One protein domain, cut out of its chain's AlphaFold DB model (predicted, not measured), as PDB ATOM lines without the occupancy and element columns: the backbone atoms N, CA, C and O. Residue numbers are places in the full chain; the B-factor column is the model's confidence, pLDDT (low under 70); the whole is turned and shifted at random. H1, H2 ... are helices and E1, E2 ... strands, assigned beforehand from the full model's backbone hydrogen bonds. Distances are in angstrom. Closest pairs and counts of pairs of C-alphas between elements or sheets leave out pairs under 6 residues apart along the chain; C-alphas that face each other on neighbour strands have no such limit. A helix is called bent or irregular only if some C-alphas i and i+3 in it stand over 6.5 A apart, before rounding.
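This is residues 454 to 587 of the 599 residues of an uncharacterized protein of Puccinia coronata f. sp. avenae (UniProt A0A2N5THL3). A small ribbon of two strands, E1 and E2, sharply bent, has the C-terminal half of H1 packed on it; the long bent helix H2 passes H1, and its arm H2b reaches far out from this loose body. From its far end, residues 554 to 575 fold back to the ribbon as one long unnamed stretch. The printed part has 134 residues, with two named helices and two named strands that follow along the chain as H1, E1, H2, E2; E1 and E2 are antiparallel, and the class is mixed, helices and strands. It is loose, with a radius of gyration of the C-alphas of 19.7 A, and elongated, spanning 62 by 35 by 33 A.

E1 is residues 481 to 492, 19.3 A long, and bends by 98 degrees at residue 484. E2, residues 576 to 586, 19.8 A, bends by 113 degrees at residue 582 and ends with C-alpha 586 at (-42.183, 28.267, -22.144). H1 is residues 454 to 470, 24.7 A, beginning with C-alpha 454 at (-27.633, 2.632, -10.414). H2, residues 512 to 553, was assigned as one helix by its hydrogen bonds but is bent, with C-alphas 523 and 526 6.9 A apart. Its arms are H2a, residues 512 to 523, 17.0 A, and H2b, residues 526 to 553, 39.8 A.

E1 and E2 are antiparallel neighbours at 175 degrees, with N 487 and O 579 within hydrogen-bond range at 2.8 A. The closest C-alphas of H1 and E1, Ala 469 and Tyr 487, are 5.5 A apart. H1, with residues 464 to 468 alone, touches H2a at a steep tilt of 42 degrees, opposite ways; the C-alphas of Met 468 and Asp 518 are closest, 6.0 A apart. H1 and H2b are close but not clearly touching, with the closest C-alphas, Ile 461 and His 528, 6.2 A apart. E1 and H2b are apart, as are H2a and E2. Every O i to N i+4 pair is within hydrogen-bond range in H1 and H2b, and 7 of 8 in H2a.

The C-alphas farthest apart, Ile 512 and Ala 555, are 62.8 A apart. The printed part has no cut; the links E1 to H2 and H2 to E2 are long, with 19 and 22 residues. Residues 538 to 543, 549 to 555 and 561 to 569 stand free. The mean pLDDT of the printed part is 81.4, and residue 495 and residues 557 to 575 are under 70.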
ATOM      1  N   THR A 454     -27.344   1.680  -9.327       86.81
ATOM      2  CA  THR A 454     -27.633   2.632 -10.414       86.81
ATOM      3  C   THR A 454     -28.699   3.653 -10.015       86.81
ATOM      4  O   THR A 454     -28.537   4.833 -10.315       86.81
ATOM      5  N   PHE A 455     -29.768   3.228  -9.336       85.25
ATOM      6  CA  PHE A 455     -30.790   4.138  -8.817       85.25
ATOM      7  C   PHE A 455     -30.206   5.076  -7.754       85.25
ATOM      8  O   PHE A 455     -30.374   6.289  -7.863       85.25
ATOM      9  N   LEU A 456     -29.473   4.535  -6.773       89.06
ATOM     10  CA  LEU A 456     -28.867   5.333  -5.703       89.06
ATOM     11  C   LEU A 456     -27.930   6.409  -6.264       89.06
ATOM     12  O   LEU A 456     -28.053   7.576  -5.895       89.06
ATOM     13  N   LYS A 457     -27.062   6.054  -7.223       92.31
ATOM     14  CA  LYS A 457     -26.157   7.029  -7.844       92.31
ATOM     15  C   LYS A 457     -26.900   8.074  -8.684       92.31
ATOM     16  O   LYS A 457     -26.511   9.236  -8.655       92.31
ATOM     17  N   LEU A 458     -27.985   7.715  -9.382       91.06
ATOM     18  CA  LEU A 458     -28.838   8.703 -10.059       91.06
ATOM     19  C   LEU A 458     -29.511   9.658  -9.062       91.06
ATOM     20  O   LEU A 458     -29.531  10.860  -9.311       91.06
ATOM     21  N   SER A 459     -30.004   9.150  -7.929       90.19
ATOM     22  CA  SER A 459     -30.619   9.963  -6.871       90.19
ATOM     23  C   SER A 459     -29.620  10.940  -6.230       90.19
ATOM     24  O   SER A 459     -29.932  12.118  -6.056       90.19
ATOM     25  N   GLU A 460     -28.381  10.501  -5.976       94.06
ATOM     26  CA  GLU A 460     -27.290  11.378  -5.522       94.06
ATOM     27  C   GLU A 460     -26.990  12.480  -6.551       94.06
ATOM     28  O   GLU A 460     -26.970  13.659  -6.200       94.06
ATOM     29  N   ILE A 461     -26.814  12.114  -7.829       94.38
ATOM     30  CA  ILE A 461     -26.545  13.068  -8.917       94.38
ATOM     31  C   ILE A 461     -27.658  14.121  -9.007       94.38
ATOM     32  O   ILE A 461     -27.366  15.308  -9.148       94.38
ATOM     33  N   ILE A 462     -28.919  13.700  -8.896       92.12
ATOM     34  CA  ILE A 462     -30.091  14.583  -8.912       92.12
ATOM     35  C   ILE A 462     -30.100  15.521  -7.697       92.12
ATOM     36  O   ILE A 462     -30.259  16.730  -7.866       92.12
ATOM     37  N   SER A 463     -29.886  14.994  -6.486       93.94
ATOM     38  CA  SER A 463     -29.852  15.790  -5.249       93.94
ATOM     39  C   SER A 463     -28.733  16.833  -5.267       93.94
ATOM     40  O   SER A 463     -28.934  17.978  -4.858       93.94
ATOM     41  N   ASP A 464     -27.559  16.461  -5.773       95.50
ATOM     42  CA  ASP A 464     -26.407  17.354  -5.852       95.50
ATOM     43  C   ASP A 464     -26.582  18.424  -6.936       95.50
ATOM     44  O   ASP A 464     -26.322  19.595  -6.669       95.50
ATOM     45  N   LEU A 465     -27.100  18.071  -8.121       94.94
ATOM     46  CA  LEU A 465     -27.443  19.054  -9.157       94.94
ATOM     47  C   LEU A 465     -28.535  20.030  -8.691       94.94
ATOM     48  O   LEU A 465     -28.450  21.217  -8.994       94.94
ATOM     49  N   TYR A 466     -29.522  19.561  -7.923       94.62
ATOM     50  CA  TYR A 466     -30.550  20.418  -7.326       94.62
ATOM     51  C   TYR A 466     -29.948  21.431  -6.338       94.62
ATOM     52  O   TYR A 466     -30.182  22.630  -6.479       94.62
ATOM     53  N   LYS A 467     -29.101  20.986  -5.396       94.94
ATOM     54  CA  LYS A 467     -28.392  21.882  -4.457       94.94
ATOM     55  C   LYS A 467     -27.520  22.899  -5.197       94.94
ATOM     56  O   LYS A 467     -27.590  24.091  -4.924       94.94
ATOM     57  N   MET A 468     -26.745  22.444  -6.184       94.81
ATOM     58  CA  MET A 468     -25.923  23.333  -7.009       94.81
ATOM     59  C   MET A 468     -26.759  24.362  -7.779       94.81
ATOM     60  O   MET A 468     -26.292  25.481  -7.956       94.81
ATOM     61  N   ALA A 469     -27.973  24.019  -8.219       94.75
ATOM     62  CA  ALA A 469     -28.871  24.953  -8.894       94.75
ATOM     63  C   ALA A 469     -29.369  26.067  -7.962       94.75
ATOM     64  O   ALA A 469     -29.369  27.222  -8.377       94.75
ATOM     65  N   LEU A 470     -29.707  25.750  -6.704       94.19
ATOM     66  CA  LEU A 470     -30.051  26.763  -5.691       94.19
ATOM     67  C   LEU A 470     -28.896  27.748  -5.443       94.19
ATOM     68  O   LEU A 470     -29.129  28.920  -5.179       94.19
ATOM     69  N   HIS A 471     -27.651  27.296  -5.604       94.62
ATOM     70  CA  HIS A 471     -26.441  28.116  -5.501       94.62
ATOM     71  C   HIS A 471     -26.082  28.874  -6.803       94.62
ATOM     72  O   HIS A 471     -24.924  29.277  -6.978       94.62
ATOM     73  N   ARG A 472     -26.994  29.017  -7.776       93.25
ATOM     74  CA  ARG A 472     -26.766  29.751  -9.038       93.25
ATOM     75  C   ARG A 472     -27.810  30.840  -9.241       93.25
ATOM     76  O   ARG A 472     -28.976  30.672  -8.912       93.25
ATOM     77  N   GLN A 473     -27.393  31.921  -9.894       90.38
ATOM     78  CA  GLN A 473     -28.320  32.954 -10.348       90.38
ATOM     79  C   GLN A 473     -29.304  32.383 -11.395       90.38
ATOM     80  O   GLN A 473     -28.873  31.676 -12.316       90.38
ATOM     81  N   PRO A 474     -30.615  32.677 -11.293       90.44
ATOM     82  CA  PRO A 474     -31.614  32.186 -12.237       90.44
ATOM     83  C   PRO A 474     -31.486  32.862 -13.612       90.44
ATOM     84  O   PRO A 474     -31.191  34.053 -13.731       90.44
ATOM     85  N   ILE A 475     -31.766  32.113 -14.680       87.56
ATOM     86  CA  ILE A 475     -31.749  32.603 -16.062       87.56
ATOM     87  C   ILE A 475     -33.038  33.382 -16.346       87.56
ATOM     88  O   ILE A 475     -34.036  32.841 -16.822       87.56
ATOM     89  N   THR A 476     -32.988  34.687 -16.094       82.00
ATOM     90  CA  THR A 476     -34.083  35.644 -16.334       82.00
ATOM     91  C   THR A 476     -34.221  36.092 -17.796       82.00
ATOM     92  O   THR A 476     -35.238  36.666 -18.172       82.00
ATOM     93  N   ILE A 477     -33.221  35.823 -18.644       77.75
ATOM     94  CA  ILE A 477     -33.126  36.337 -20.029       77.75
ATOM     95  C   ILE A 477     -34.024  35.552 -21.020       77.75
ATOM     96  O   ILE A 477     -34.177  35.930 -22.181       77.75
ATOM     97  N   ASN A 478     -34.668  34.468 -20.575       76.75
ATOM     98  CA  ASN A 478     -35.583  33.676 -21.399       76.75
ATOM     99  C   ASN A 478     -36.912  34.421 -21.656       76.75
ATOM    100  O   ASN A 478     -37.879  34.276 -20.912       76.75
ATOM    101  N   SER A 479     -36.990  35.172 -22.757       78.12
ATOM    102  CA  SER A 479     -38.196  35.902 -23.194       78.12
ATOM    103  C   SER A 479     -39.388  35.008 -23.575       78.12
ATOM    104  O   SER A 479     -40.518  35.499 -23.708       78.12
ATOM    105  N   ASN A 480     -39.163  33.699 -23.727       82.94
ATOM    106  CA  ASN A 480     -40.206  32.701 -23.935       82.94
ATOM    107  C   ASN A 480     -40.729  32.094 -22.628       82.94
ATOM    108  O   ASN A 480     -41.724  31.380 -22.691       82.94
ATOM    109  N   LEU A 481     -40.135  32.384 -21.468       83.81
ATOM    110  CA  LEU A 481     -40.618  31.897 -20.176       83.81
ATOM    111  C   LEU A 481     -42.048  32.391 -19.897       83.81
ATOM    112  O   LEU A 481     -42.365  33.557 -20.148       83.81
ATOM    113  N   LEU A 482     -42.906  31.503 -19.392       84.94
ATOM    114  CA  LEU A 482     -44.254  31.843 -18.914       84.94
ATOM    115  C   LEU A 482     -44.413  31.615 -17.412       84.94
ATOM    116  O   LEU A 482     -45.078  32.409 -16.755       84.94
ATOM    117  N   ASN A 483     -43.797  30.563 -16.874       88.00
ATOM    118  CA  ASN A 483     -43.796  30.268 -15.447       88.00
ATOM    119  C   ASN A 483     -42.527  29.510 -15.037       88.00
ATOM    120  O   ASN A 483     -41.867  28.896 -15.878       88.00
ATOM    121  N   GLY A 484     -42.250  29.514 -13.736       90.19
ATOM    122  CA  GLY A 484     -41.207  28.729 -13.096       90.19
ATOM    123  C   GLY A 484     -39.816  29.341 -13.188       90.19
ATOM    124  O   GLY A 484     -39.629  30.472 -13.641       90.19
ATOM    125  N   LYS A 485     -38.819  28.586 -12.721       92.00
ATOM    126  CA  LYS A 485     -37.420  29.025 -12.650       92.00
ATOM    127  C   LYS A 485     -36.508  28.089 -13.430       92.00
ATOM    128  O   LYS A 485     -36.777  26.897 -13.568       92.00
ATOM    129  N   MET A 486     -35.404  28.638 -13.923       92.75
ATOM    130  CA  MET A 486     -34.387  27.906 -14.668       92.75
ATOM    131  C   MET A 486     -33.004  28.348 -14.212       92.75
ATOM    132  O   MET A 486     -32.701  29.538 -14.202       92.75
ATOM    133  N   TYR A 487     -32.168  27.381 -13.877       93.00
ATOM    134  CA  TYR A 487     -30.801  27.552 -13.400       93.00
ATOM    135  C   TYR A 487     -29.863  26.777 -14.323       93.00
ATOM    136  O   TYR A 487     -30.280  25.786 -14.926       93.00
ATOM    137  N   ALA A 488     -28.596  27.180 -14.425       90.69
ATOM    138  CA  ALA A 488     -27.609  26.412 -15.180       90.69
ATOM    139  C   ALA A 488     -26.279  26.260 -14.440       90.69
ATOM    140  O   ALA A 488     -25.837  27.131 -13.694       90.69
ATOM    141  N   ILE A 489     -25.664  25.104 -14.664       90.94
ATOM    142  CA  ILE A 489     -24.467  24.585 -14.005       90.94
ATOM    143  C   ILE A 489     -23.488  24.158 -15.109       90.94
ATOM    144  O   ILE A 489     -23.900  23.777 -16.206       90.94
ATOM    145  N   GLY A 490     -22.184  24.206 -14.841       86.94
ATOM    146  CA  GLY A 490     -21.149  23.912 -15.835       86.94
ATOM    147  C   GLY A 490     -20.734  25.149 -16.633       86.94
ATOM    148  O   GLY A 490     -20.703  26.260 -16.094       86.94
ATOM    149  N   PHE A 491     -20.360  24.952 -17.896       82.75
ATOM    150  CA  PHE A 491     -19.767  25.988 -18.742       82.75
ATOM    151  C   PHE A 491     -20.811  26.680 -19.633       82.75
ATOM    152  O   PHE A 491     -21.551  26.031 -20.367       82.75
ATOM    153  N   CYS A 492     -20.830  28.009 -19.601       80.25
ATOM    154  CA  CYS A 492     -21.577  28.861 -20.514       80.25
ATOM    155  C   CYS A 492     -20.661  29.306 -21.665       80.25
ATOM    156  O   CYS A 492     -19.551  29.798 -21.442       80.25
ATOM    157  N   GLN A 493     -21.119  29.163 -22.908       75.00
ATOM    158  CA  GLN A 493     -20.425  29.736 -24.062       75.00
ATOM    159  C   GLN A 493     -20.601  31.265 -24.075       75.00
ATOM    160  O   GLN A 493     -21.643  31.780 -23.682       75.00
ATOM    161  N   GLY A 494     -19.592  32.004 -24.545       72.12
ATOM    162  CA  GLY A 494     -19.708  33.452 -24.718       72.12
ATOM    163  C   GLY A 494     -20.773  33.786 -25.764       72.12
ATOM    164  O   GLY A 494     -20.574  33.510 -26.945       72.12
ATOM    165  N   SER A 495     -21.895  34.369 -25.332       66.69
ATOM    166  CA  SER A 495     -23.012  34.759 -26.206       66.69
ATOM    167  C   SER A 495     -22.668  35.921 -27.138       66.69
ATOM    168  O   SER A 495     -23.183  36.006 -28.253       66.69
ATOM    169  N   ASP A 496     -21.794  36.821 -26.681       74.12
ATOM    170  CA  ASP A 496     -21.575  38.117 -27.313       74.12
ATOM    171  C   ASP A 496     -20.222  38.174 -28.024       74.12
ATOM    172  O   ASP A 496     -19.213  37.620 -27.577       74.12
ATOM    173  N   ARG A 497     -20.166  38.934 -29.121       71.88
ATOM    174  CA  ARG A 497     -18.941  39.136 -29.901       71.88
ATOM    175  C   ARG A 497     -17.811  39.677 -29.008       71.88
ATOM    176  O   ARG A 497     -17.946  40.749 -28.428       71.88
ATOM    177  N   ARG A 498     -16.671  38.970 -28.989       76.94
ATOM    178  CA  ARG A 498     -15.472  39.210 -28.148       76.94
ATOM    179  C   ARG A 498     -15.586  38.819 -26.661       76.94
ATOM    180  O   ARG A 498     -14.619  39.048 -25.942       76.94
ATOM    181  N   LYS A 499     -16.672  38.194 -26.189       75.12
ATOM    182  CA  LYS A 499     -16.687  37.554 -24.858       75.12
ATOM    183  C   LYS A 499     -16.202  36.105 -24.949       75.12
ATOM    184  O   LYS A 499     -16.619  35.361 -25.834       75.12
ATOM    185  N   SER A 500     -15.331  35.699 -24.028       73.25
ATOM    186  CA  SER A 500     -15.000  34.288 -23.808       73.25
ATOM    187  C   SER A 500     -16.154  33.563 -23.109       73.25
ATOM    188  O   SER A 500     -16.980  34.191 -22.446       73.25
ATOM    189  N   GLY A 501     -16.198  32.234 -23.226       78.88
ATOM    190  CA  GLY A 501     -17.013  31.417 -22.323       78.88
ATOM    191  C   GLY A 501     -16.443  31.393 -20.900       78.88
ATOM    192  O   GLY A 501     -15.295  31.783 -20.673       78.88
ATOM    193  N   GLY A 502     -17.245  30.920 -19.953       83.19
ATOM    194  CA  GLY A 502     -16.903  30.813 -18.534       83.19
ATOM    195  C   GLY A 502     -17.944  29.983 -17.784       83.19
ATOM    196  O   GLY A 502     -18.970  29.616 -18.348       83.19
ATOM    197  N   THR A 503     -17.708  29.653 -16.517       85.31
ATOM    198  CA  THR A 503     -18.704  28.931 -15.710       85.31
ATOM    199  C   THR A 503     -19.911  29.811 -15.382       85.31
ATOM    200  O   THR A 503     -19.775  31.022 -15.210       85.31
ATOM    201  N   TYR A 504     -21.100  29.210 -15.265       86.62
ATOM    202  CA  TYR A 504     -22.271  29.929 -14.750       86.62
ATOM    203  C   TYR A 504     -21.997  30.454 -13.333       86.62
ATOM    204  O   TYR A 504     -21.514  29.714 -12.470       86.62
ATOM    205  N   ALA A 505     -22.295  31.736 -13.115       87.62
ATOM    206  CA  ALA A 505     -22.006  32.430 -11.867       87.62
ATOM    207  C   ALA A 505     -22.792  31.837 -10.687       87.62
ATOM    208  O   ALA A 505     -23.976  31.510 -10.815       87.62
ATOM    209  N   ARG A 506     -22.125  31.744  -9.529       92.25
ATOM    210  CA  ARG A 506     -22.791  31.535  -8.237       92.25
ATOM    211  C   ARG A 506     -23.769  32.669  -7.950       92.25
ATOM    212  O   ARG A 506     -23.694  33.734  -8.568       92.25
ATOM    213  N   ASP A 507     -24.653  32.436  -6.988       91.69
ATOM    214  CA  ASP A 507     -25.306  33.563  -6.340       91.69
ATOM    215  C   ASP A 507     -24.276  34.511  -5.696       91.69
ATOM    216  O   ASP A 507     -23.171  34.097  -5.335       91.69
ATOM    217  N   ARG A 508     -24.620  35.798  -5.621       90.12
ATOM    218  CA  ARG A 508     -23.820  36.835  -4.955       90.12
ATOM    219  C   ARG A 508     -23.977  36.759  -3.445       90.12
ATOM    220  O   ARG A 508     -23.012  36.999  -2.731       90.12
ATOM    221  N   ASP A 509     -25.174  36.379  -3.010       92.44
ATOM    222  CA  ASP A 509     -25.604  36.415  -1.613       92.44
ATOM    223  C   ASP A 509     -25.497  35.023  -0.947       92.44
ATOM    224  O   ASP A 509     -26.084  34.771   0.102       92.44
ATOM    225  N   ILE A 510     -24.739  34.107  -1.568       94.25
ATOM    226  CA  ILE A 510     -24.429  32.764  -1.055       94.25
ATOM    227  C   ILE A 510     -23.546  32.843   0.201       94.25
ATOM    228  O   ILE A 510     -22.557  33.584   0.224       94.25
ATOM    229  N   SER A 511     -23.850  32.046   1.230       95.88
ATOM    230  CA  SER A 511     -22.999  31.974   2.427       95.88
ATOM    231  C   SER A 511     -21.622  31.364   2.127       95.88
ATOM    232  O   SER A 511     -21.407  30.692   1.111       95.88
ATOM    233  N   ILE A 512     -20.656  31.579   3.025       95.19
ATOM    234  CA  ILE A 512     -19.305  31.013   2.888       95.19
ATOM    235  C   ILE A 512     -19.385  29.480   2.959       95.19
ATOM    236  O   ILE A 512     -18.739  28.773   2.182       95.19
ATOM    237  N   GLU A 513     -20.253  28.976   3.829       95.88
ATOM    238  CA  GLU A 513     -20.539  27.573   4.093       95.88
ATOM    239  C   GLU A 513     -21.137  26.893   2.850       95.88
ATOM    240  O   GLU A 513     -20.600  25.892   2.365       95.88
ATOM    241  N   GLU A 514     -22.188  27.472   2.259       94.75
ATOM    242  CA  GLU A 514     -22.780  26.989   1.001       94.75
ATOM    243  C   GLU A 514     -21.796  27.092  -0.171       94.75
ATOM    244  O   GLU A 514     -21.746  26.201  -1.020       94.75
ATOM    245  N   SER A 515     -20.956  28.131  -0.209       94.06
ATOM    246  CA  SER A 515     -19.908  28.300  -1.224       94.06
ATOM    247  C   SER A 515     -18.818  27.218  -1.113       94.06
ATOM    248  O   SER A 515     -18.320  26.731  -2.138       94.06
ATOM    249  N   VAL A 516     -18.485  26.759   0.099       96.00
ATOM    250  CA  VAL A 516     -17.614  25.588   0.331       96.00
ATOM    251  C   VAL A 516     -18.311  24.292  -0.097       96.00
ATOM    252  O   VAL A 516     -17.708  23.502  -0.833       96.00
ATOM    253  N   VAL A 517     -19.584  24.093   0.267       95.19
ATOM    254  CA  VAL A 517     -20.379  22.924  -0.156       95.19
ATOM    255  C   VAL A 517     -20.497  22.856  -1.682       95.19
ATOM    256  O   VAL A 517     -20.187  21.822  -2.272       95.19
ATOM    257  N   ASP A 518     -20.834  23.957  -2.356       94.31
ATOM    258  CA  ASP A 518     -20.874  24.042  -3.820       94.31
ATOM    259  C   ASP A 518     -19.517  23.715  -4.454       94.31
ATOM    260  O   ASP A 518     -19.452  23.041  -5.481       94.31
ATOM    261  N   SER A 519     -18.418  24.142  -3.826       93.75
ATOM    262  CA  SER A 519     -17.057  23.831  -4.286       93.75
ATOM    263  C   SER A 519     -16.712  22.343  -4.144       93.75
ATOM    264  O   SER A 519     -15.916  21.826  -4.931       93.75
ATOM    265  N   ALA A 520     -17.311  21.637  -3.182       95.38
ATOM    266  CA  ALA A 520     -17.210  20.183  -3.064       95.38
ATOM    267  C   ALA A 520     -18.103  19.463  -4.092       95.38
ATOM    268  O   ALA A 520     -17.637  18.542  -4.766       95.38
ATOM    269  N   LEU A 521     -19.347  19.919  -4.284       94.56
ATOM    270  CA  LEU A 521     -20.264  19.378  -5.296       94.56
ATOM    271  C   LEU A 521     -19.718  19.562  -6.723       94.56
ATOM    272  O   LEU A 521     -19.765  18.632  -7.528       94.56
ATOM    273  N   TRP A 522     -19.090  20.704  -7.018       92.00
ATOM    274  CA  TRP A 522     -18.461  20.970  -8.316       92.00
ATOM    275  C   TRP A 522     -17.368  19.948  -8.664       92.00
ATOM    276  O   TRP A 522     -17.258  19.529  -9.816       92.00
ATOM    277  N   LYS A 523     -16.598  19.471  -7.673       92.69
ATOM    278  CA  LYS A 523     -15.585  18.417  -7.877       92.69
ATOM    279  C   LYS A 523     -16.210  17.074  -8.279       92.69
ATOM    280  O   LYS A 523     -15.582  16.328  -9.030       92.69
ATOM    281  N   LYS A 524     -17.448  16.779  -7.855       93.31
ATOM    282  CA  LYS A 524     -18.173  15.561  -8.260       93.31
ATOM    283  C   LYS A 524     -18.652  15.582  -9.719       93.31
ATOM    284  O   LYS A 524     -18.847  14.508 -10.290       93.31
ATOM    285  N   LEU A 525     -18.838  16.760 -10.332       88.88
ATOM    286  CA  LEU A 525     -19.498  16.898 -11.644       88.88
ATOM    287  C   LEU A 525     -18.882  16.028 -12.750       88.88
ATOM    288  O   LEU A 525     -19.628  15.473 -13.554       88.88
ATOM    289  N   ASN A 526     -17.556  15.857 -12.779       86.50
ATOM    290  CA  ASN A 526     -16.905  14.968 -13.749       86.50
ATOM    291  C   ASN A 526     -17.390  13.518 -13.587       86.50
ATOM    292  O   ASN A 526     -17.900  12.939 -14.540       86.50
ATOM    293  N   GLY A 527     -17.349  12.966 -12.369       88.69
ATOM    294  CA  GLY A 527     -17.856  11.617 -12.092       88.69
ATOM    295  C   GLY A 527     -19.364  11.471 -12.337       88.69
ATOM    296  O   GLY A 527     -19.826  10.394 -12.708       88.69
ATOM    297  N   HIS A 528     -20.135  12.553 -12.189       91.69
ATOM    298  CA  HIS A 528     -21.564  12.578 -12.517       91.69
ATOM    299  C   HIS A 528     -21.792  12.525 -14.040       91.69
ATOM    300  O   HIS A 528     -22.581  11.700 -14.506       91.69
ATOM    301  N   ASN A 529     -21.053  13.324 -14.821       87.50
ATOM    302  CA  ASN A 529     -21.040  13.250 -16.286       87.50
ATOM    303  C   ASN A 529     -20.592  11.869 -16.777       87.50
ATOM    304  O   ASN A 529     -21.244  11.297 -17.645       87.50
ATOM    305  N   ASP A 530     -19.510  11.321 -16.228       86.75
ATOM    306  CA  ASP A 530     -18.922  10.066 -16.700       86.75
ATOM    307  C   ASP A 530     -19.845   8.874 -16.386       86.75
ATOM    308  O   ASP A 530     -20.028   7.985 -17.224       86.75
ATOM    309  N   PHE A 531     -20.533   8.900 -15.237       91.38
ATOM    310  CA  PHE A 531     -21.600   7.950 -14.924       91.38
ATOM    311  C   PHE A 531     -22.789   8.078 -15.892       91.38
ATOM    312  O   PHE A 531     -23.208   7.072 -16.471       91.38
ATOM    313  N   ILE A 532     -23.314   9.291 -16.123       88.00
ATOM    314  CA  ILE A 532     -24.424   9.525 -17.067       88.00
ATOM    315  C   ILE A 532     -24.039   9.080 -18.485       88.00
ATOM    316  O   ILE A 532     -24.786   8.330 -19.114       88.00
ATOM    317  N   ALA A 533     -22.859   9.468 -18.971       83.50
ATOM    318  CA  ALA A 533     -22.346   9.085 -20.282       83.50
ATOM    319  C   ALA A 533     -22.198   7.561 -20.405       83.50
ATOM    320  O   ALA A 533     -22.595   6.989 -21.420       83.50
ATOM    321  N   SER A 534     -21.720   6.880 -19.357       84.25
ATOM    322  CA  SER A 534     -21.668   5.413 -19.294       84.25
ATOM    323  C   SER A 534     -23.066   4.776 -19.356       84.25
ATOM    324  O   SER A 534     -23.291   3.852 -20.145       84.25
ATOM    325  N   ARG A 535     -24.054   5.307 -18.615       88.25
ATOM    326  CA  ARG A 535     -25.451   4.838 -18.690       88.25
ATOM    327  C   ARG A 535     -26.055   5.049 -20.080       88.25
ATOM    328  O   ARG A 535     -26.685   4.128 -20.598       88.25
ATOM    329  N   ILE A 536     -25.841   6.206 -20.704       83.12
ATOM    330  CA  ILE A 536     -26.361   6.525 -22.043       83.12
ATOM    331  C   ILE A 536     -25.678   5.673 -23.120       83.12
ATOM    332  O   ILE A 536     -26.368   5.133 -23.983       83.12
ATOM    333  N   LYS A 537     -24.362   5.455 -23.028       81.56
ATOM    334  CA  LYS A 537     -23.597   4.533 -23.886       81.56
ATOM    335  C   LYS A 537     -24.100   3.091 -23.762       81.56
ATOM    336  O   LYS A 537     -24.321   2.433 -24.771       81.56
ATOM    337  N   SER A 538     -24.350   2.617 -22.540       82.19
ATOM    338  CA  SER A 538     -24.926   1.288 -22.293       82.19
ATOM    339  C   SER A 538     -26.341   1.155 -22.876       82.19
ATOM    340  O   SER A 538     -26.660   0.151 -23.519       82.19
ATOM    341  N   LEU A 539     -27.182   2.186 -22.723       82.19
ATOM    342  CA  LEU A 539     -28.527   2.227 -23.301       82.19
ATOM    343  C   LEU A 539     -28.499   2.250 -24.834       82.19
ATOM    344  O   LEU A 539     -29.226   1.470 -25.450       82.19
ATOM    345  N   SER A 540     -27.658   3.082 -25.456       75.69
ATOM    346  CA  SER A 540     -27.560   3.176 -26.916       75.69
ATOM    347  C   SER A 540     -26.969   1.908 -27.534       75.69
ATOM    348  O   SER A 540     -27.503   1.426 -28.530       75.69
ATOM    349  N   GLN A 541     -25.963   1.291 -26.904       76.62
ATOM    350  CA  GLN A 541     -25.438  -0.018 -27.310       76.62
ATOM    351  C   GLN A 541     -26.488  -1.131 -27.166       76.62
ATOM    352  O   GLN A 541     -26.643  -1.940 -28.080       76.62
ATOM    353  N   SER A 542     -27.255  -1.165 -26.067       77.12
ATOM    354  CA  SER A 542     -28.318  -2.166 -25.877       77.12
ATOM    355  C   SER A 542     -29.474  -1.979 -26.867       77.12
ATOM    356  O   SER A 542     -29.990  -2.962 -27.401       77.12
ATOM    357  N   ALA A 543     -29.869  -0.731 -27.137       74.62
ATOM    358  CA  ALA A 543     -30.885  -0.397 -28.130       74.62
ATOM    359  C   ALA A 543     -30.413  -0.738 -29.550       74.62
ATOM    360  O   ALA A 543     -31.148  -1.395 -30.284       74.62
ATOM    361  N   TRP A 544     -29.176  -0.376 -29.912       78.06
ATOM    362  CA  TRP A 544     -28.579  -0.739 -31.197       78.06
ATOM    363  C   TRP A 544     -28.526  -2.257 -31.374       78.06
ATOM    364  O   TRP A 544     -29.052  -2.752 -32.360       78.06
ATOM    365  N   ALA A 545     -28.000  -3.011 -30.403       75.44
ATOM    366  CA  ALA A 545     -27.882  -4.466 -30.514       75.44
ATOM    367  C   ALA A 545     -29.248  -5.162 -30.676       75.44
ATOM    368  O   ALA A 545     -29.384  -6.082 -31.485       75.44
ATOM    369  N   LYS A 546     -30.281  -4.698 -29.958       79.75
ATOM    370  CA  LYS A 546     -31.657  -5.210 -30.089       79.75
ATOM    371  C   LYS A 546     -32.277  -4.842 -31.437       79.75
ATOM    372  O   LYS A 546     -32.807  -5.720 -32.110       79.75
ATOM    373  N   ASN A 547     -32.168  -3.581 -31.855       75.88
ATOM    374  CA  ASN A 547     -32.719  -3.108 -33.126       75.88
ATOM    375  C   ASN A 547     -32.005  -3.744 -34.328       75.88
ATOM    376  O   ASN A 547     -32.661  -4.125 -35.288       75.88
ATOM    377  N   HIS A 548     -30.683  -3.910 -34.262       75.56
ATOM    378  CA  HIS A 548     -29.871  -4.573 -35.280       75.56
ATOM    379  C   HIS A 548     -30.157  -6.083 -35.338       75.56
ATOM    380  O   HIS A 548     -30.222  -6.637 -36.435       75.56
ATOM    381  N   LYS A 549     -30.396  -6.754 -34.196       79.75
ATOM    382  CA  LYS A 549     -30.907  -8.134 -34.204       79.75
ATOM    383  C   LYS A 549     -32.261  -8.203 -34.917       79.75
ATOM    384  O   LYS A 549     -32.371  -8.943 -35.882       79.75
ATOM    385  N   VAL A 550     -33.244  -7.395 -34.513       76.12
ATOM    386  CA  VAL A 550     -34.567  -7.353 -35.170       76.12
ATOM    387  C   VAL A 550     -34.437  -7.037 -36.666       76.12
ATOM    388  O   VAL A 550     -35.099  -7.666 -37.483       76.12
ATOM    389  N   ALA A 551     -33.545  -6.123 -37.052       71.56
ATOM    390  CA  ALA A 551     -33.299  -5.816 -38.455       71.56
ATOM    391  C   ALA A 551     -32.766  -7.032 -39.232       71.56
ATOM    392  O   ALA A 551     -33.249  -7.298 -40.327       71.56
ATOM    393  N   ARG A 552     -31.838  -7.817 -38.663       74.31
ATOM    394  CA  ARG A 552     -31.383  -9.078 -39.276       74.31
ATOM    395  C   ARG A 552     -32.473 -10.149 -39.302       74.31
ATOM    396  O   ARG A 552     -32.706 -10.723 -40.361       74.31
ATOM    397  N   ASP A 553     -33.162 -10.373 -38.185       85.69
ATOM    398  CA  ASP A 553     -34.204 -11.402 -38.037       85.69
ATOM    399  C   ASP A 553     -35.372 -11.208 -39.035       85.69
ATOM    400  O   ASP A 553     -36.006 -12.182 -39.434       85.69
ATOM    401  N   TYR A 554     -35.636  -9.967 -39.468       82.81
ATOM    402  CA  TYR A 554     -36.673  -9.612 -40.453       82.81
ATOM    403  C   TYR A 554     -36.122  -9.124 -41.811       82.81
ATOM    404  O   TYR A 554     -36.878  -8.560 -42.601       82.81
ATOM    405  N   ALA A 555     -34.824  -9.311 -42.089       81.69
ATOM    406  CA  ALA A 555     -34.142  -8.863 -43.316       81.69
ATOM    407  C   ALA A 555     -34.347  -7.367 -43.677       81.69
ATOM    408  O   ALA A 555     -34.331  -6.978 -44.845       81.69
ATOM    409  N   ILE A 556     -34.529  -6.509 -42.669       70.06
ATOM    410  CA  ILE A 556     -34.711  -5.064 -42.830       70.06
ATOM    411  C   ILE A 556     -33.334  -4.415 -43.068       70.06
ATOM    412  O   ILE A 556     -32.459  -4.514 -42.197       70.06
ATOM    413  N   PRO A 557     -33.116  -3.711 -44.198       57.94
ATOM    414  CA  PRO A 557     -31.871  -2.989 -44.435       57.94
ATOM    415  C   PRO A 557     -31.689  -1.892 -43.380       57.94
ATOM    416  O   PRO A 557     -32.627  -1.168 -43.041       57.94
ATOM    417  N   ASN A 558     -30.476  -1.771 -42.843       59.31
ATOM    418  CA  ASN A 558     -30.161  -0.856 -41.751       59.31
ATOM    419  C   ASN A 558     -28.903  -0.035 -42.060       59.31
ATOM    420  O   ASN A 558     -27.994  -0.506 -42.734       59.31
ATOM    421  N   TRP A 559     -28.825   1.178 -41.510       55.06
ATOM    422  CA  TRP A 559     -27.695   2.098 -41.702       55.06
ATOM    423  C   TRP A 559     -26.443   1.729 -40.873       55.06
ATOM    424  O   TRP A 559     -25.621   2.594 -40.594       55.06
ATOM    425  N   SER A 560     -26.295   0.469 -40.439       55.50
ATOM    426  CA  SER A 560     -25.074  -0.028 -39.773       55.50
ATOM    427  C   SER A 560     -24.215  -0.918 -40.677       55.50
ATOM    428  O   SER A 560     -23.522  -1.812 -40.199       55.50
ATOM    429  N   GLN A 561     -24.251  -0.646 -41.985       55.44
ATOM    430  CA  GLN A 561     -23.187  -1.033 -42.912       55.44
ATOM    431  C   GLN A 561     -21.884  -0.308 -42.529       55.44
ATOM    432  O   GLN A 561     -21.919   0.802 -41.991       55.44
ATOM    433  N   GLU A 562     -20.738  -0.938 -42.788       54.66
ATOM    434  CA  GLU A 562     -19.425  -0.513 -42.266       54.66
ATOM    435  C   GLU A 562     -19.025   0.909 -42.702       54.66
ATOM    436  O   GLU A 562     -18.380   1.632 -41.945       54.66
ATOM    437  N   GLU A 563     -19.534   1.334 -43.859       48.75
ATOM    438  CA  GLU A 563     -19.469   2.674 -44.463       48.75
ATOM    439  C   GLU A 563     -19.832   3.839 -43.517       48.75
ATOM    440  O   GLU A 563     -19.427   4.973 -43.767       48.75
ATOM    441  N   TRP A 564     -20.583   3.586 -42.437       46.19
ATOM    442  CA  TRP A 564     -21.069   4.615 -41.503       46.19
ATOM    443  C   TRP A 564     -20.414   4.565 -40.106       46.19
ATOM    444  O   TRP A 564     -20.777   5.347 -39.223       46.19
ATOM    445  N   ILE A 565     -19.451   3.664 -39.865       49.41
ATOM    446  CA  ILE A 565     -18.933   3.356 -38.514       49.41
ATOM    447  C   ILE A 565     -17.638   4.133 -38.175       49.41
ATOM    448  O   ILE A 565     -16.655   3.563 -37.704       49.41
ATOM    449  N   GLU A 566     -17.646   5.461 -38.338       48.72
ATOM    450  CA  GLU A 566     -16.531   6.332 -37.894       48.72
ATOM    451  C   GLU A 566     -16.736   6.983 -36.510       48.72
ATOM    452  O   GLU A 566     -15.783   7.484 -35.910       48.72
ATOM    453  N   PHE A 567     -17.940   6.937 -35.923       45.72
ATOM    454  CA  PHE A 567     -18.212   7.538 -34.606       45.72
ATOM    455  C   PHE A 567     -17.664   6.708 -33.423       45.72
ATOM    456  O   PHE A 567     -18.407   6.139 -32.620       45.72
ATOM    457  N   LYS A 568     -16.333   6.685 -33.279       51.19
ATOM    458  CA  LYS A 568     -15.606   6.154 -32.112       51.19
ATOM    459  C   LYS A 568     -14.569   7.150 -31.576       51.19
ATOM    460  O   LYS A 568     -13.403   7.075 -31.959       51.19
ATOM    461  N   LYS A 569     -14.972   7.972 -30.595       49.84
ATOM    462  CA  LYS A 569     -14.368   8.040 -29.238       49.84
ATOM    463  C   LYS A 569     -14.979   9.159 -28.375       49.84
ATOM    464  O   LYS A 569     -15.342  10.218 -28.866       49.84
ATOM    465  N   ASP A 570     -15.093   8.863 -27.082       50.31
ATOM    466  CA  ASP A 570     -14.983   9.781 -25.935       50.31
ATOM    467  C   ASP A 570     -15.800  11.089 -25.946       50.31
ATOM    468  O   ASP A 570     -15.343  12.150 -25.523       50.31
ATOM    469  N   LEU A 571     -17.076  10.992 -26.335       51.16
ATOM    470  CA  LEU A 571     -18.063  12.051 -26.110       51.16
ATOM    471  C   LEU A 571     -18.424  12.160 -24.616       51.16
ATOM    472  O   LEU A 571     -19.203  11.358 -24.094       51.16
ATOM    473  N   LYS A 572     -17.906  13.191 -23.937       52.16
ATOM    474  CA  LYS A 572     -18.474  13.675 -22.666       52.16
ATOM    475  C   LYS A 572     -19.857  14.266 -22.950       52.16
ATOM    476  O   LYS A 572     -19.996  15.076 -23.861       52.16
ATOM    477  N   PHE A 573     -20.877  13.827 -22.213       53.62
ATOM    478  CA  PHE A 573     -22.269  14.027 -22.621       53.62
ATOM    479  C   PHE A 573     -22.824  15.417 -22.275       53.62
ATOM    480  O   PHE A 573     -23.668  15.924 -23.009       53.62
ATOM    481  N   ALA A 574     -22.352  16.046 -21.193       56.84
ATOM    482  CA  ALA A 574     -22.833  17.357 -20.757       56.84
ATOM    483  C   ALA A 574     -21.675  18.285 -20.346       56.84
ATOM    484  O   ALA A 574     -21.044  18.086 -19.310       56.84
ATOM    485  N   GLY A 575     -21.417  19.332 -21.140       59.25
ATOM    486  CA  GLY A 575     -20.567  20.465 -20.729       59.25
ATOM    487  C   GLY A 575     -21.309  21.485 -19.849       59.25
ATOM    488  O   GLY A 575     -20.694  22.292 -19.148       59.25
ATOM    489  N   ASN A 576     -22.639  21.422 -19.876       78.25
ATOM    490  CA  ASN A 576     -23.584  22.267 -19.168       78.25
ATOM    491  C   ASN A 576     -24.807  21.433 -18.755       78.25
ATOM    492  O   ASN A 576     -25.213  20.518 -19.470       78.25
ATOM    493  N   VAL A 577     -25.402  21.764 -17.612       86.19
ATOM    494  CA  VAL A 577     -26.655  21.173 -17.124       86.19
ATOM    495  C   VAL A 577     -27.618  22.304 -16.801       86.19
ATOM    496  O   VAL A 577     -27.240  23.248 -16.111       86.19
ATOM    497  N   THR A 578     -28.858  22.194 -17.266       88.62
ATOM    498  CA  THR A 578     -29.943  23.120 -16.931       88.62
ATOM    499  C   THR A 578     -30.889  22.433 -15.953       88.62
ATOM    500  O   THR A 578     -31.299  21.298 -16.193       88.62
ATOM    501  N   VAL A 579     -31.237  23.109 -14.858       90.12
ATOM    502  CA  VAL A 579     -32.172  22.622 -13.834       90.12
ATOM    503  C   VAL A 579     -33.382  23.546 -13.810       90.12
ATOM    504  O   VAL A 579     -33.245  24.761 -13.678       90.12
ATOM    505  N   THR A 580     -34.570  22.970 -13.955       91.38
ATOM    506  CA  THR A 580     -35.851  23.684 -14.015       91.38
ATOM    507  C   THR A 580     -36.690  23.384 -12.778       91.38
ATOM    508  O   THR A 580     -36.745  22.236 -12.343       91.38
ATOM    509  N   MET A 581     -37.336  24.406 -12.219       90.06
ATOM    510  CA  MET A 581     -38.123  24.338 -10.979       90.06
ATOM    511  C   MET A 581     -39.449  25.103 -11.126       90.06
ATOM    512  O   MET A 581     -39.633  25.843 -12.093       90.06
ATOM    513  N   ASP A 582     -40.335  24.955 -10.140       87.50
ATOM    514  CA  ASP A 582     -41.572  25.737  -9.972       87.50
ATOM    515  C   ASP A 582     -42.523  25.694 -11.186       87.50
ATOM    516  O   ASP A 582     -42.997  26.726 -11.654       87.50
ATOM    517  N   ASP A 583     -42.770  24.493 -11.723       84.44
ATOM    518  CA  ASP A 583     -43.576  24.254 -12.932       84.44
ATOM    519  C   ASP A 583     -43.120  25.100 -14.135       84.44
ATOM    520  O   ASP A 583     -43.878  25.869 -14.733       84.44
ATOM    521  N   PHE A 584     -41.839  24.952 -14.486       86.81
ATOM    522  CA  PHE A 584     -41.218  25.604 -15.638       86.81
ATOM    523  C   PHE A 584     -41.924  25.260 -16.959       86.81
ATOM    524  O   PHE A 584     -41.908  24.110 -17.409       86.81
ATOM    525  N   TYR A 585     -42.445  26.278 -17.646       84.81
ATOM    526  CA  TYR A 585     -42.845  26.148 -19.046       84.81
ATOM    527  C   TYR A 585     -42.621  27.428 -19.857       84.81
ATOM    528  O   TYR A 585     -42.711  28.556 -19.365       84.81
ATOM    529  N   ASN A 586     -42.339  27.221 -21.142       84.06
ATOM    530  CA  ASN A 586     -42.183  28.267 -22.144       84.06
ATOM    531  C   ASN A 586     -43.475  28.445 -22.959       84.06
ATOM    532  O   ASN A 586     -44.291  27.528 -23.067       84.06
ATOM    533  N   LYS A 587     -43.603  29.596 -23.625       81.06
ATOM    534  CA  LYS A 587     -44.480  29.797 -24.788       81.06
ATOM    535  C   LYS A 587     -44.234  28.683 -25.801       81.06
ATOM    536  O   LYS A 587     -43.088  28.275 -25.998       81.06
TER     537      LYS A 587